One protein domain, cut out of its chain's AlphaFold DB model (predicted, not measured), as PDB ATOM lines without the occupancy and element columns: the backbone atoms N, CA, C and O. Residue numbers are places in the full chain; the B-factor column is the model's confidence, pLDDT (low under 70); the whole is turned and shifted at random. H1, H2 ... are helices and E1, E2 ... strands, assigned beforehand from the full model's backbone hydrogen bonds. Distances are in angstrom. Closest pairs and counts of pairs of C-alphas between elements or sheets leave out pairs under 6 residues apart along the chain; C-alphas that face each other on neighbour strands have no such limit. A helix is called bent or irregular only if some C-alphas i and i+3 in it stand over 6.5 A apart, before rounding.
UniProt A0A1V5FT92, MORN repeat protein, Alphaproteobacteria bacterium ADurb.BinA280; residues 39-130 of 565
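Overview. This is residues 39 to 130 of the 565 residues of the protein "MORN repeat protein" of Alphaproteobacteria bacterium ADurb.BinA280 (UniProt A0A1V5FT92). Look for a strongly twisted, bent sheet of five strands, E3 to E7, folded over a small hairpin of E1 and E2, so that two sheets lie face to face as a small sandwich with their strands crossed. The helix H1 packs across one end of the larger sheet, over the end of E5. The 92 printed residues hold seven named strands and then one named helix, in the order E1 E2 E3 E4 E5 E6 E7 H1; both sheets are antiparallel, the larger one is branched at E5, and the class is mixed, helices and strands. The whole is compact and rounded, with a radius of gyration of the C-alphas of 12.0 A and spans of 30 by 26 by 23 A.

Along the chain. Find C-alpha 39 at (160.320, 219.097, 190.671); there E1 begins, residues 39 to 41. E2 follows at residues 48 to 52, E3 at 58 to 62 and E4 at 65 to 67. E5, residues 70 to 81, is 21.3 A long and bends by 129 degrees at Gly 73, whose C-alpha is at (173.150, 208.534, 187.383). E6, residues 84 to 94, is 26.8 A long and bends by 71 degrees at residue 91; E7, residues 97 to 106, is 20.6 A long and bends by 92 degrees at residue 100. H1, residues 118 to 130, runs 18.3 A to C-alpha 130 at (144.976, 209.245, 199.184).

Arrangement. Begin with E5, which has E3 and E4 on one side and E6 on the other side. E3 runs on into E4 across a break of 2 residues, at 99 degrees. Look for N 61 and O 78, 2.9 A, between E3 and E5, and N 67 and O 70, 2.9 A, between E4 and E5. E4 E5 E6 E7 form a meander, each strand the antiparallel neighbour of the one before; N 77 and O 89 are 2.7 A apart, N 90 and O 103 2.9 A. The hairpin E1 and E2 has N 40 and O 49 at 2.8 A. Its sheet faces the larger one, with strands at 78 degrees; the closest C-alphas of E2 and E5 are those of Val 48 and Arg 70, 4.6 A. H1 is on the branched sheet at a height of 9.3 A, across the strands, at 63 degrees to E5 on the local plane; the closest C-alphas of H1 and E5 are those of His 124 and Phe 80, 7.0 A. In H1 every O i to N i+4 pair is within hydrogen-bond range.

Size, cuts and confidence. The C-alphas farthest apart are those of Ala 68 and Gly 109, 34.9 A. The printed part has no cut, and E7 to H1, 11 residues, is the long link. The mean pLDDT of the printed part is 80.1; it is under 70 at residue 39, residues 51 to 58, 109 to 110 and 129 to 130.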
ATOM      1  N   SER A  39     159.736 220.048 189.718       61.00
ATOM      2  CA  SER A  39     160.320 219.097 190.671       61.00
ATOM      3  C   SER A  39     159.243 218.135 191.172       61.00
ATOM      4  O   SER A  39     158.328 218.562 191.877       61.00
ATOM      5  N   ALA A  40     159.383 216.840 190.902       71.69
ATOM      6  CA  ALA A  40     158.547 215.791 191.476       71.69
ATOM      7  C   ALA A  40     159.374 214.904 192.419       71.69
ATOM      8  O   ALA A  40     160.541 214.609 192.165       71.69
ATOM      9  N   ARG A  41     158.775 214.483 193.538       79.75
ATOM     10  CA  ARG A  41     159.392 213.489 194.426       79.75
ATOM     11  C   ARG A  41     158.977 212.092 193.999       79.75
ATOM     12  O   ARG A  41     157.785 211.827 193.864       79.75
ATOM     13  N   ASP A  42     159.964 211.218 193.861       80.50
ATOM     14  CA  ASP A  42     159.757 209.787 193.706       80.50
ATOM     15  C   ASP A  42     159.018 209.221 194.927       80.50
ATOM     16  O   ASP A  42     159.433 209.430 196.071       80.50
ATOM     17  N   LEU A  43     157.924 208.498 194.691       80.12
ATOM     18  CA  LEU A  43     157.161 207.843 195.751       80.12
ATOM     19  C   LEU A  43     157.918 206.683 196.413       80.12
ATOM     20  O   LEU A  43     157.655 206.400 197.583       80.12
ATOM     21  N   GLN A  44     158.844 206.023 195.710       80.12
ATOM     22  CA  GLN A  44     159.586 204.879 196.248       80.12
ATOM     23  C   GLN A  44     160.790 205.317 197.080       80.12
ATOM     24  O   GLN A  44     160.921 204.925 198.240       80.12
ATOM     25  N   THR A  45     161.661 206.149 196.511       76.44
ATOM     26  CA  THR A  45     162.935 206.524 197.143       76.44
ATOM     27  C   THR A  45     162.901 207.890 197.836       76.44
ATOM     28  O   THR A  45     163.856 208.258 198.518       76.44
ATOM     29  N   ARG A  46     161.793 208.644 197.717       78.38
ATOM     30  CA  ARG A  46     161.648 210.053 198.160       78.38
ATOM     31  C   ARG A  46     162.613 211.024 197.486       78.38
ATOM     32  O   ARG A  46     162.799 212.147 197.962       78.38
ATOM     33  N   CYS A  47     163.205 210.609 196.379       83.50
ATOM     34  CA  CYS A  47     164.218 211.380 195.689       83.50
ATOM     35  C   CYS A  47     163.598 212.434 194.798       83.50
ATOM     36  O   CYS A  47     162.558 212.224 194.179       83.50
ATOM     37  N   VAL A  48     164.223 213.602 194.765       82.69
ATOM     38  CA  VAL A  48     163.766 214.700 193.926       82.69
ATOM     39  C   VAL A  48     164.275 214.488 192.504       82.69
ATOM     40  O   VAL A  48     165.482 214.350 192.290       82.69
ATOM     41  N   VAL A  49     163.337 214.472 191.560       82.44
ATOM     42  CA  VAL A  49     163.565 214.488 190.117       82.44
ATOM     43  C   VAL A  49     163.030 215.821 189.591       82.44
ATOM     44  O   VAL A  49     161.838 216.108 189.683       82.44
ATOM     45  N   ASN A  50     163.916 216.645 189.059       77.12
ATOM     46  CA  ASN A  50     163.616 217.921 188.427       77.12
ATOM     47  C   ASN A  50     163.521 217.747 186.908       77.12
ATOM     48  O   ASN A  50     164.001 216.764 186.340       77.12
ATOM     49  N   SER A  51     162.958 218.747 186.234       66.06
ATOM     50  CA  SER A  51     163.037 218.851 184.771       66.06
ATOM     51  C   SER A  51     162.360 217.724 184.008       66.06
ATOM     52  O   SER A  51     162.860 217.253 182.990       66.06
ATOM     53  N   ILE A  52     161.182 217.324 184.487       65.81
ATOM     54  CA  ILE A  52     160.352 216.338 183.803       65.81
ATOM     55  C   ILE A  52     159.459 217.057 182.770       65.81
ATOM     56  O   ILE A  52     158.755 218.000 183.137       65.81
ATOM     57  N   PRO A  53     159.458 216.646 181.489       56.59
ATOM     58  CA  PRO A  53     158.634 217.270 180.451       56.59
ATOM     59  C   PRO A  53     157.124 217.131 180.724       56.59
ATOM     60  O   PRO A  53     156.663 216.054 181.092       56.59
ATOM     61  N   ASN A  54     156.318 218.170 180.470       55.59
ATOM     62  CA  ASN A  54     154.842 218.135 180.577       55.59
ATOM     63  C   ASN A  54     154.297 217.762 181.980       55.59
ATOM     64  O   ASN A  54     153.378 216.952 182.097       55.59
ATOM     65  N   ALA A  55     154.871 218.328 183.045       52.34
ATOM     66  CA  ALA A  55     154.692 217.871 184.429       52.34
ATOM     67  C   ALA A  55     153.542 218.504 185.240       52.34
ATOM     68  O   ALA A  55     153.548 218.415 186.471       52.34
ATOM     69  N   GLU A  56     152.543 219.122 184.609       49.09
ATOM     70  CA  GLU A  56     151.378 219.585 185.369       49.09
ATOM     71  C   GLU A  56     150.634 218.368 185.966       49.09
ATOM     72  O   GLU A  56     150.046 217.559 185.253       49.09
ATOM     73  N   ALA A  57     150.722 218.228 187.295       50.78
ATOM     74  CA  ALA A  57     150.069 217.213 188.134       50.78
ATOM     75  C   ALA A  57     150.534 215.742 187.984       50.78
ATOM     76  O   ALA A  57     149.722 214.818 188.111       50.78
ATOM     77  N   LEU A  58     151.837 215.499 187.781       63.94
ATOM     78  CA  LEU A  58     152.385 214.136 187.715       63.94
ATOM     79  C   LEU A  58     153.035 213.669 189.034       63.94
ATOM     80  O   LEU A  58     153.856 214.368 189.622       63.94
ATOM     81  N   THR A  59     152.710 212.448 189.470       77.94
ATOM     82  CA  THR A  59     153.511 211.684 190.450       77.94
ATOM     83  C   THR A  59     154.501 210.810 189.695       77.94
ATOM     84  O   THR A  59     154.176 210.327 188.609       77.94
ATOM     85  N   VAL A  60     155.704 210.600 190.231       84.75
ATOM     86  CA  VAL A  60     156.763 209.888 189.499       84.75
ATOM     87  C   VAL A  60     157.415 208.792 190.326       84.75
ATOM     88  O   VAL A  60     157.393 208.858 191.554       84.75
ATOM     89  N   SER A  61     157.974 207.797 189.639       89.31
ATOM     90  CA  SER A  61     158.911 206.832 190.209       89.31
ATOM     91  C   SER A  61     160.262 206.876 189.504       89.31
ATOM     92  O   SER A  61     160.303 207.060 188.288       89.31
ATOM     93  N   TRP A  62     161.348 206.695 190.256       88.62
ATOM     94  CA  TRP A  62     162.727 206.725 189.755       88.62
ATOM     95  C   TRP A  62     163.415 205.374 189.963       88.62
ATOM     96  O   TRP A  62     163.376 204.823 191.059       88.62
ATOM     97  N   THR A  63     164.050 204.840 188.915       86.75
ATOM     98  CA  THR A  63     164.682 203.506 188.957       86.75
ATOM     99  C   THR A  63     166.205 203.519 189.115       86.75
ATOM    100  O   THR A  63     166.803 202.453 189.247       86.75
ATOM    101  N   GLY A  64     166.842 204.692 189.083       83.62
ATOM    102  CA  GLY A  64     168.296 204.825 189.214       83.62
ATOM    103  C   GLY A  64     168.764 205.130 190.639       83.62
ATOM    104  O   GLY A  64     168.018 205.021 191.613       83.62
ATOM    105  N   GLU A  65     170.019 205.549 190.774       84.88
ATOM    106  CA  GLU A  65     170.600 205.860 192.080       84.88
ATOM    107  C   GLU A  65     170.059 207.175 192.650       84.88
ATOM    108  O   GLU A  65     169.671 208.100 191.930       84.88
ATOM    109  N   CYS A  66     170.037 207.271 193.976       87.19
ATOM    110  CA  CYS A  66     169.640 208.486 194.657       87.19
ATOM    111  C   CYS A  66     170.673 208.905 195.692       87.19
ATOM    112  O   CYS A  66     170.866 208.243 196.712       87.19
ATOM    113  N   ASN A  67     171.280 210.062 195.446       84.88
ATOM    114  CA  ASN A  67     172.348 210.612 196.266       84.88
ATOM    115  C   ASN A  67     171.867 211.907 196.919       84.88
ATOM    116  O   ASN A  67     171.328 212.790 196.254       84.88
ATOM    117  N   ALA A  68     172.023 212.003 198.243       83.69
ATOM    118  CA  ALA A  68     171.570 213.146 199.043       83.69
ATOM    119  C   ALA A  68     170.091 213.540 198.803       83.69
ATOM    120  O   ALA A  68     169.732 214.718 198.819       83.69
ATOM    121  N   GLY A  69     169.220 212.548 198.574       83.25
ATOM    122  CA  GLY A  69     167.787 212.761 198.342       83.25
ATOM    123  C   GLY A  69     167.439 213.287 196.947       83.25
ATOM    124  O   GLY A  69     166.335 213.797 196.746       83.25
ATOM    125  N   ARG A  70     168.356 213.185 195.981       87.19
ATOM    126  CA  ARG A  70     168.152 213.614 194.594       87.19
ATOM    127  C   ARG A  70     168.563 212.527 193.606       87.19
ATOM    128  O   ARG A  70     169.525 211.800 193.850       87.19
ATOM    129  N   ALA A  71     167.836 212.431 192.495       86.75
ATOM    130  CA  ALA A  71     168.139 211.462 191.445       86.75
ATOM    131  C   ALA A  71     169.519 211.728 190.825       86.75
ATOM    132  O   ALA A  71     169.869 212.872 190.517       86.75
ATOM    133  N   ASN A  72     170.315 210.670 190.675       88.94
ATOM    134  CA  ASN A  72     171.676 210.745 190.160       88.94
ATOM    135  C   ASN A  72     172.007 209.483 189.342       88.94
ATOM    136  O   ASN A  72     171.541 208.390 189.651       88.94
ATOM    137  N   GLY A  73     172.804 209.630 188.287       87.19
ATOM    138  CA  GLY A  73     173.150 208.534 187.383       87.19
ATOM    139  C   GLY A  73     172.115 208.309 186.275       87.19
ATOM    140  O   GLY A  73     171.304 209.178 185.963       87.19
ATOM    141  N   VAL A  74     172.189 207.152 185.618       89.38
ATOM    142  CA  VAL A  74     171.284 206.781 184.517       89.38
ATOM    143  C   VAL A  74     170.116 205.975 185.072       89.38
ATOM    144  O   VAL A  74     170.323 205.041 185.842       89.38
ATOM    145  N   GLY A  75     168.899 206.304 184.649       87.06
ATOM    146  CA  GLY A  75     167.704 205.589 185.077       87.06
ATOM    147  C   GLY A  75     166.454 206.036 184.333       87.06
ATOM    148  O   GLY A  75     166.495 206.908 183.458       87.06
ATOM    149  N   ASP A  76     165.338 205.417 184.697       89.19
ATOM    150  CA  ASP A  76     164.035 205.689 184.113       89.19
ATOM    151  C   ASP A  76     163.164 206.463 185.115       89.19
ATOM    152  O   ASP A  76     163.069 206.117 186.297       89.19
ATOM    153  N   VAL A  77     162.505 207.508 184.622       89.19
ATOM    154  CA  VAL A  77     161.444 208.255 185.296       89.19
ATOM    155  C   VAL A  77     160.109 207.773 184.747       89.19
ATOM    156  O   VAL A  77     159.798 207.956 183.569       89.19
ATOM    157  N   ILE A  78     159.309 207.158 185.607       89.25
ATOM    158  CA  ILE A  78     157.988 206.623 185.273       89.25
ATOM    159  C   ILE A  78     156.951 207.611 185.801       89.25
ATOM    160  O   ILE A  78     156.822 207.770 187.013       89.25
ATOM    161  N   ALA A  79     156.229 208.290 184.909       86.88
ATOM    162  CA  ALA A  79     155.336 209.385 185.275       86.88
ATOM    163  C   ALA A  79     153.851 209.000 185.193       86.88
ATOM    164  O   ALA A  79     153.396 208.375 184.230       86.88
ATOM    165  N   PHE A  80     153.079 209.440 186.190       84.69
ATOM    166  CA  PHE A  80     151.662 209.136 186.371       84.69
ATOM    167  C   PHE A  80     150.840 210.403 186.578       84.69
ATOM    168  O   PHE A  80     151.176 211.216 187.429       84.69
ATOM    169  N   SER A  81     149.704 210.522 185.891       83.81
ATOM    170  CA  SER A  81     148.716 211.589 186.105       83.81
ATOM    171  C   SER A  81     147.490 211.002 186.778       83.81
ATOM    172  O   SER A  81     146.881 210.087 186.222       83.81
ATOM    173  N   ALA A  82     147.106 211.523 187.946       79.75
ATOM    174  CA  ALA A  82     145.945 211.032 188.700       79.75
ATOM    175  C   ALA A  82     145.924 209.489 188.845       79.75
ATOM    176  O   ALA A  82     144.899 208.841 188.643       79.75
ATOM    177  N   GLY A  83     147.090 208.892 189.122       78.38
ATOM    178  CA  GLY A  83     147.263 207.443 189.298       78.38
ATOM    179  C   GLY A  83     147.367 206.627 188.004       78.38
ATOM    180  O   GLY A  83     147.670 205.442 188.069       78.38
ATOM    181  N   LYS A  84     147.178 207.230 186.822       83.25
ATOM    182  CA  LYS A  84     147.301 206.545 185.525       83.25
ATOM    183  C   LYS A  84     148.665 206.785 184.890       83.25
ATOM    184  O   LYS A  84     149.123 207.927 184.845       83.25
ATOM    185  N   LEU A  85     149.283 205.729 184.358       85.62
ATOM    186  CA  LEU A  85     150.567 205.803 183.653       85.62
ATOM    187  C   LEU A  85     150.461 206.737 182.435       85.62
ATOM    188  O   LEU A  85     149.509 206.643 181.656       85.62
ATOM    189  N   ARG A  86     151.423 207.654 182.281       84.44
ATOM    190  CA  ARG A  86     151.447 208.635 181.182       84.44
ATOM    191  C   ARG A  86     152.627 208.447 180.264       84.44
ATOM    192  O   ARG A  86     152.414 208.323 179.071       84.44
ATOM    193  N   TYR A  87     153.841 208.413 180.793       84.56
ATOM    194  CA  TYR A  87     155.026 208.180 179.977       84.56
ATOM    195  C   TYR A  87     156.172 207.622 180.812       84.56
ATOM    196  O   TYR A  87     156.186 207.740 182.039       84.56
ATOM    197  N   ILE A  88     157.145 207.027 180.127       87.94
ATOM    198  CA  ILE A  88     158.418 206.595 180.707       87.94
ATOM    199  C   ILE A  88     159.532 207.361 179.999       87.94
ATOM    200  O   ILE A  88     159.670 207.264 178.778       87.94
ATOM    201  N   LEU A  89     160.315 208.119 180.763       87.81
ATOM    202  CA  LEU A  89     161.472 208.867 180.285       87.81
ATOM    203  C   LEU A  89     162.745 208.184 180.769       87.81
ATOM    204  O   LEU A  89     162.953 208.058 181.968       87.81
ATOM    205  N   ARG A  90     163.619 207.794 179.845       88.44
ATOM    206  CA  ARG A  90     164.976 207.352 180.171       88.44
ATOM    207  C   ARG A  90     165.938 208.508 179.990       88.44
ATOM    208  O   ARG A  90     165.938 209.166 178.943       88.44
ATOM    209  N   GLY A  91     166.764 208.745 180.996       87.62
ATOM    210  CA  GLY A  91     167.710 209.842 180.954       87.62
ATOM    211  C   GLY A  91     168.845 209.700 181.945       87.62
ATOM    212  O   GLY A  91     168.844 208.844 182.832       87.62
ATOM    213  N   GLN A  92     169.828 210.574 181.774       89.62
ATOM    214  CA  GLN A  92     170.927 210.735 182.711       89.62
ATOM    215  C   GLN A  92     170.658 211.943 183.605       89.62
ATOM    216  O   GLN A  92     170.428 213.048 183.107       89.62
ATOM    217  N   PHE A  93     170.714 211.728 184.916       88.06
ATOM    218  CA  PHE A  93     170.389 212.712 185.938       88.06
ATOM    219  C   PHE A  93     171.604 213.053 186.793       88.06
ATOM    220  O   PHE A  93     172.458 212.205 187.070       88.06
ATOM    221  N   ARG A  94     171.669 214.304 187.245       89.19
ATOM    222  CA  ARG A  94     172.649 214.757 188.231       89.19
ATOM    223  C   ARG A  94     171.992 215.756 189.164       89.19
ATOM    224  O   ARG A  94     171.439 216.751 188.715       89.19
ATOM    225  N   ASP A  95     172.072 215.478 190.461       86.50
ATOM    226  CA  ASP A  95     171.502 216.320 191.519       86.50
ATOM    227  C   ASP A  95     170.021 216.672 191.290       86.50
ATOM    228  O   ASP A  95     169.545 217.756 191.642       86.50
ATOM    229  N   GLY A  96     169.279 215.705 190.740       81.75
ATOM    230  CA  GLY A  96     167.862 215.797 190.412       81.75
ATOM    231  C   GLY A  96     167.580 216.304 189.000       81.75
ATOM    232  O   GLY A  96     166.511 216.006 188.487       81.75
ATOM    233  N   ASP A  97     168.504 217.000 188.340       84.19
ATOM    234  CA  ASP A  97     168.258 217.594 187.024       84.19
ATOM    235  C   ASP A  97     168.528 216.598 185.890       84.19
ATOM    236  O   ASP A  97     169.543 215.892 185.884       84.19
ATOM    237  N   LEU A  98     167.625 216.563 184.908       85.56
ATOM    238  CA  LEU A  98     167.809 215.811 183.670       85.56
ATOM    239  C   LEU A  98     168.890 216.486 182.817       85.56
ATOM    240  O   LEU A  98     168.666 217.550 182.247       85.56
ATOM    241  N   LEU A  99     170.059 215.856 182.708       84.25
ATOM    242  CA  LEU A  99     171.164 216.357 181.886       84.25
ATOM    243  C   LEU A  99     171.004 215.973 180.419       84.25
ATOM    244  O   LEU A  99     171.385 216.719 179.518       84.25
ATOM    245  N   ARG A 100     170.494 214.765 180.177       82.25
ATOM    246  CA  ARG A 100     170.348 214.227 178.830       82.25
ATOM    247  C   ARG A 100     169.146 213.306 178.754       82.25
ATOM    248  O   ARG A 100     169.111 212.268 179.412       82.25
ATOM    249  N   GLN A 101     168.193 213.682 177.910       83.94
ATOM    250  CA  GLN A 101     167.066 212.836 177.546       83.94
ATOM    251  C   GLN A 101     167.507 211.846 176.467       83.94
ATOM    252  O   GLN A 101     167.951 212.256 175.394       83.94
ATOM    253  N   GLU A 102     167.393 210.550 176.745       80.38
ATOM    254  CA  GLU A 102     167.737 209.498 175.782       80.38
ATOM    255  C   GLU A 102     166.504 209.010 175.026       80.38
ATOM    256  O   GLU A 102     166.555 208.830 173.811       80.38
ATOM    257  N   ASN A 103     165.389 208.807 175.735       79.88
ATOM    258  CA  ASN A 103     164.141 208.345 175.137       79.88
ATOM    259  C   ASN A 103     162.924 208.738 175.989       79.88
ATOM    260  O   ASN A 103     163.007 208.740 177.217       79.88
ATOM    261  N   VAL A 104     161.786 209.020 175.350       82.25
ATOM    262  CA  VAL A 104     160.491 209.252 176.012       82.25
ATOM    263  C   VAL A 104     159.431 208.429 175.302       82.25
ATOM    264  O   VAL A 104     159.227 208.571 174.099       82.25
ATOM    265  N   ARG A 105     158.750 207.568 176.054       82.81
ATOM    266  CA  ARG A 105     157.665 206.721 175.551       82.81
ATOM    267  C   ARG A 105     156.341 207.223 176.098       82.81
ATOM    268  O   ARG A 105     156.177 207.226 177.312       82.81
ATOM    269  N   ASP A 106     155.418 207.622 175.224       81.69
ATOM    270  CA  ASP A 106     154.034 207.904 175.617       81.69
ATOM    271  C   ASP A 106     153.305 206.581 175.870       81.69
ATOM    272  O   ASP A 106     153.272 205.687 175.025       81.69
ATOM    273  N   CYS A 107     152.771 206.453 177.075       79.75
ATOM    274  CA  CYS A 107     152.179 205.247 177.629       79.75
ATOM    275  C   CYS A 107     150.695 205.442 177.969       79.75
ATOM    276  O   CYS A 107     150.112 204.629 178.694       79.75
ATOM    277  N   ALA A 108     150.072 206.505 177.446       75.25
ATOM    278  CA  ALA A 108     148.637 206.720 177.546       75.25
ATOM    279  C   ALA A 108     147.845 205.507 177.016       75.25
ATOM    280  O   ALA A 108     148.184 204.921 175.992       75.25
ATOM    281  N   GLY A 109     146.770 205.120 177.712       68.94
ATOM    282  CA  GLY A 109     145.920 204.000 177.288       68.94
ATOM    283  C   GLY A 109     146.509 202.605 177.539       68.94
ATOM    284  O   GLY A 109     146.135 201.668 176.845       68.94
ATOM    285  N   ASN A 110     147.399 202.457 178.531       63.34
ATOM    286  CA  ASN A 110     148.035 201.197 178.960       63.34
ATOM    287  C   ASN A 110     149.031 200.570 177.967       63.34
ATOM    288  O   ASN A 110     149.445 199.432 178.165       63.34
ATOM    289  N   VAL A 111     149.484 201.314 176.953       75.69
ATOM    290  CA  VAL A 111     150.399 200.814 175.906       75.69
ATOM    291  C   VAL A 111     151.736 200.294 176.462       75.69
ATOM    292  O   VAL A 111     152.310 199.374 175.891       75.69
ATOM    293  N   CYS A 112     152.213 200.828 177.594       79.69
ATOM    294  CA  CYS A 112     153.455 200.387 178.251       79.69
ATOM    295  C   CYS A 112     153.227 199.719 179.618       79.69
ATOM    296  O   CYS A 112     154.150 199.661 180.428       79.69
ATOM    297  N   ALA A 113     151.998 199.300 179.942       75.88
ATOM    298  CA  ALA A 113     151.682 198.822 181.291       75.88
ATOM    299  C   ALA A 113     152.462 197.551 181.676       75.88
ATOM    300  O   ALA A 113     152.789 197.377 182.847       75.88
ATOM    301  N   ASP A 114     152.803 196.706 180.699       80.81
ATOM    302  CA  ASP A 114     153.556 195.466 180.917       80.81
ATOM    303  C   ASP A 114     155.045 195.705 181.239       80.81
ATOM    304  O   ASP A 114     155.682 194.852 181.856       80.81
ATOM    305  N   ASP A 115     155.582 196.883 180.902       78.31
ATOM    306  CA  ASP A 115     156.967 197.276 181.197       78.31
ATOM    307  C   ASP A 115     157.144 197.820 182.626       78.31
ATOM    308  O   ASP A 115     158.267 198.071 183.068       78.31
ATOM    309  N   VAL A 116     156.044 198.041 183.356       84.06
ATOM    310  CA  VAL A 116     156.052 198.620 184.703       84.06
ATOM    311  C   VAL A 116     155.601 197.568 185.721       84.06
ATOM    312  O   VAL A 116     154.519 196.995 185.577       84.06
ATOM    313  N   PRO A 117     156.365 197.321 186.803       85.81
ATOM    314  CA  PRO A 117     155.955 196.372 187.832       85.81
ATOM    315  C   PRO A 117     154.568 196.702 188.401       85.81
ATOM    316  O   PRO A 117     154.302 197.830 188.817       85.81
ATOM    317  N   ARG A 118     153.687 195.695 188.501       83.69
ATOM    318  CA  ARG A 118     152.313 195.871 189.023       83.69
ATOM    319  C   ARG A 118     152.262 196.472 190.433       83.69
ATOM    320  O   ARG A 118     151.285 197.129 190.779       83.69
ATOM    321  N   SER A 119     153.294 196.254 191.248       82.88
ATOM    322  CA  SER A 119     153.436 196.875 192.572       82.88
ATOM    323  C   SER A 119     153.592 198.397 192.492       82.88
ATOM    324  O   SER A 119     153.025 199.110 193.315       82.88
ATOM    325  N   LEU A 120     154.308 198.891 191.482       84.44
ATOM    326  CA  LEU A 120     154.541 200.312 191.244       84.44
ATOM    327  C   LEU A 120     153.277 200.986 190.693       84.44
ATOM    328  O   LEU A 120     152.897 202.046 191.184       84.44
ATOM    329  N   LEU A 121     152.559 200.331 189.770       84.44
ATOM    330  CA  LEU A 121     151.252 200.811 189.294       84.44
ATOM    331  C   LEU A 121     150.265 201.001 190.464       84.44
ATOM    332  O   LEU A 121     149.692 202.077 190.622       84.44
ATOM    333  N   ARG A 122     150.147 199.999 191.350       84.75
ATOM    334  CA  ARG A 122     149.274 200.073 192.536       84.75
ATOM    335  C   ARG A 122     149.675 201.176 193.516       84.75
ATOM    336  O   ARG A 122     148.796 201.807 194.096       84.75
ATOM    337  N   LEU A 123     150.974 201.413 193.713       85.56
ATOM    338  CA  LEU A 123     151.471 202.473 194.597       85.56
ATOM    339  C   LEU A 123     150.987 203.854 194.132       85.56
ATOM    340  O   LEU A 123     150.511 204.653 194.939       85.56
ATOM    341  N   HIS A 124     151.068 204.120 192.827       85.38
ATOM    342  CA  HIS A 124     150.636 205.390 192.247       85.38
ATOM    343  C   HIS A 124     149.109 205.534 192.186       85.38
ATOM    344  O   HIS A 124     148.597 206.632 192.409       85.38
ATOM    345  N   GLU A 125     148.368 204.444 191.964       84.75
ATOM    346  CA  GLU A 125     146.904 204.433 192.098       84.75
ATOM    347  C   GLU A 125     146.471 204.778 193.534       84.75
ATOM    348  O   GLU A 125     145.619 205.643 193.736       84.75
ATOM    349  N   GLN A 126     147.101 204.175 194.549       82.62
ATOM    350  CA  GLN A 126     146.807 204.453 195.959       82.62
ATOM    351  C   GLN A 126     147.193 205.875 196.374       82.62
ATOM    352  O   GLN A 126     146.440 206.516 197.105       82.62
ATOM    353  N   ALA A 127     148.325 206.397 195.894       75.56
ATOM    354  CA  ALA A 127     148.735 207.776 196.152       75.56
ATOM    355  C   ALA A 127     147.744 208.792 195.558       75.56
ATOM    356  O   ALA A 127     147.440 209.802 196.194       75.56
ATOM    357  N   ALA A 128     147.181 208.500 194.382       73.12
ATOM    358  CA  ALA A 128     146.133 209.320 193.785       73.12
ATOM    359  C   ALA A 128     144.833 209.280 194.609       73.12
ATOM    360  O   ALA A 128     144.240 210.328 194.864       73.12
ATOM    361  N   VAL A 129     144.428 208.104 195.104       68.50
ATOM    362  CA  VAL A 129     143.248 207.960 195.976       68.50
ATOM    363  C   VAL A 129     143.454 208.647 197.332       68.50
ATOM    364  O   VAL A 129     142.551 209.331 197.802       68.50
ATOM    365  N   ALA A 130     144.642 208.551 197.937       60.00
ATOM    366  CA  ALA A 130     144.976 209.245 199.184       60.00
ATOM    367  C   ALA A 130     144.985 210.775 199.023       60.00
ATOM    368  O   ALA A 130     144.577 211.490 199.934       60.00
TER     369      ALA A 130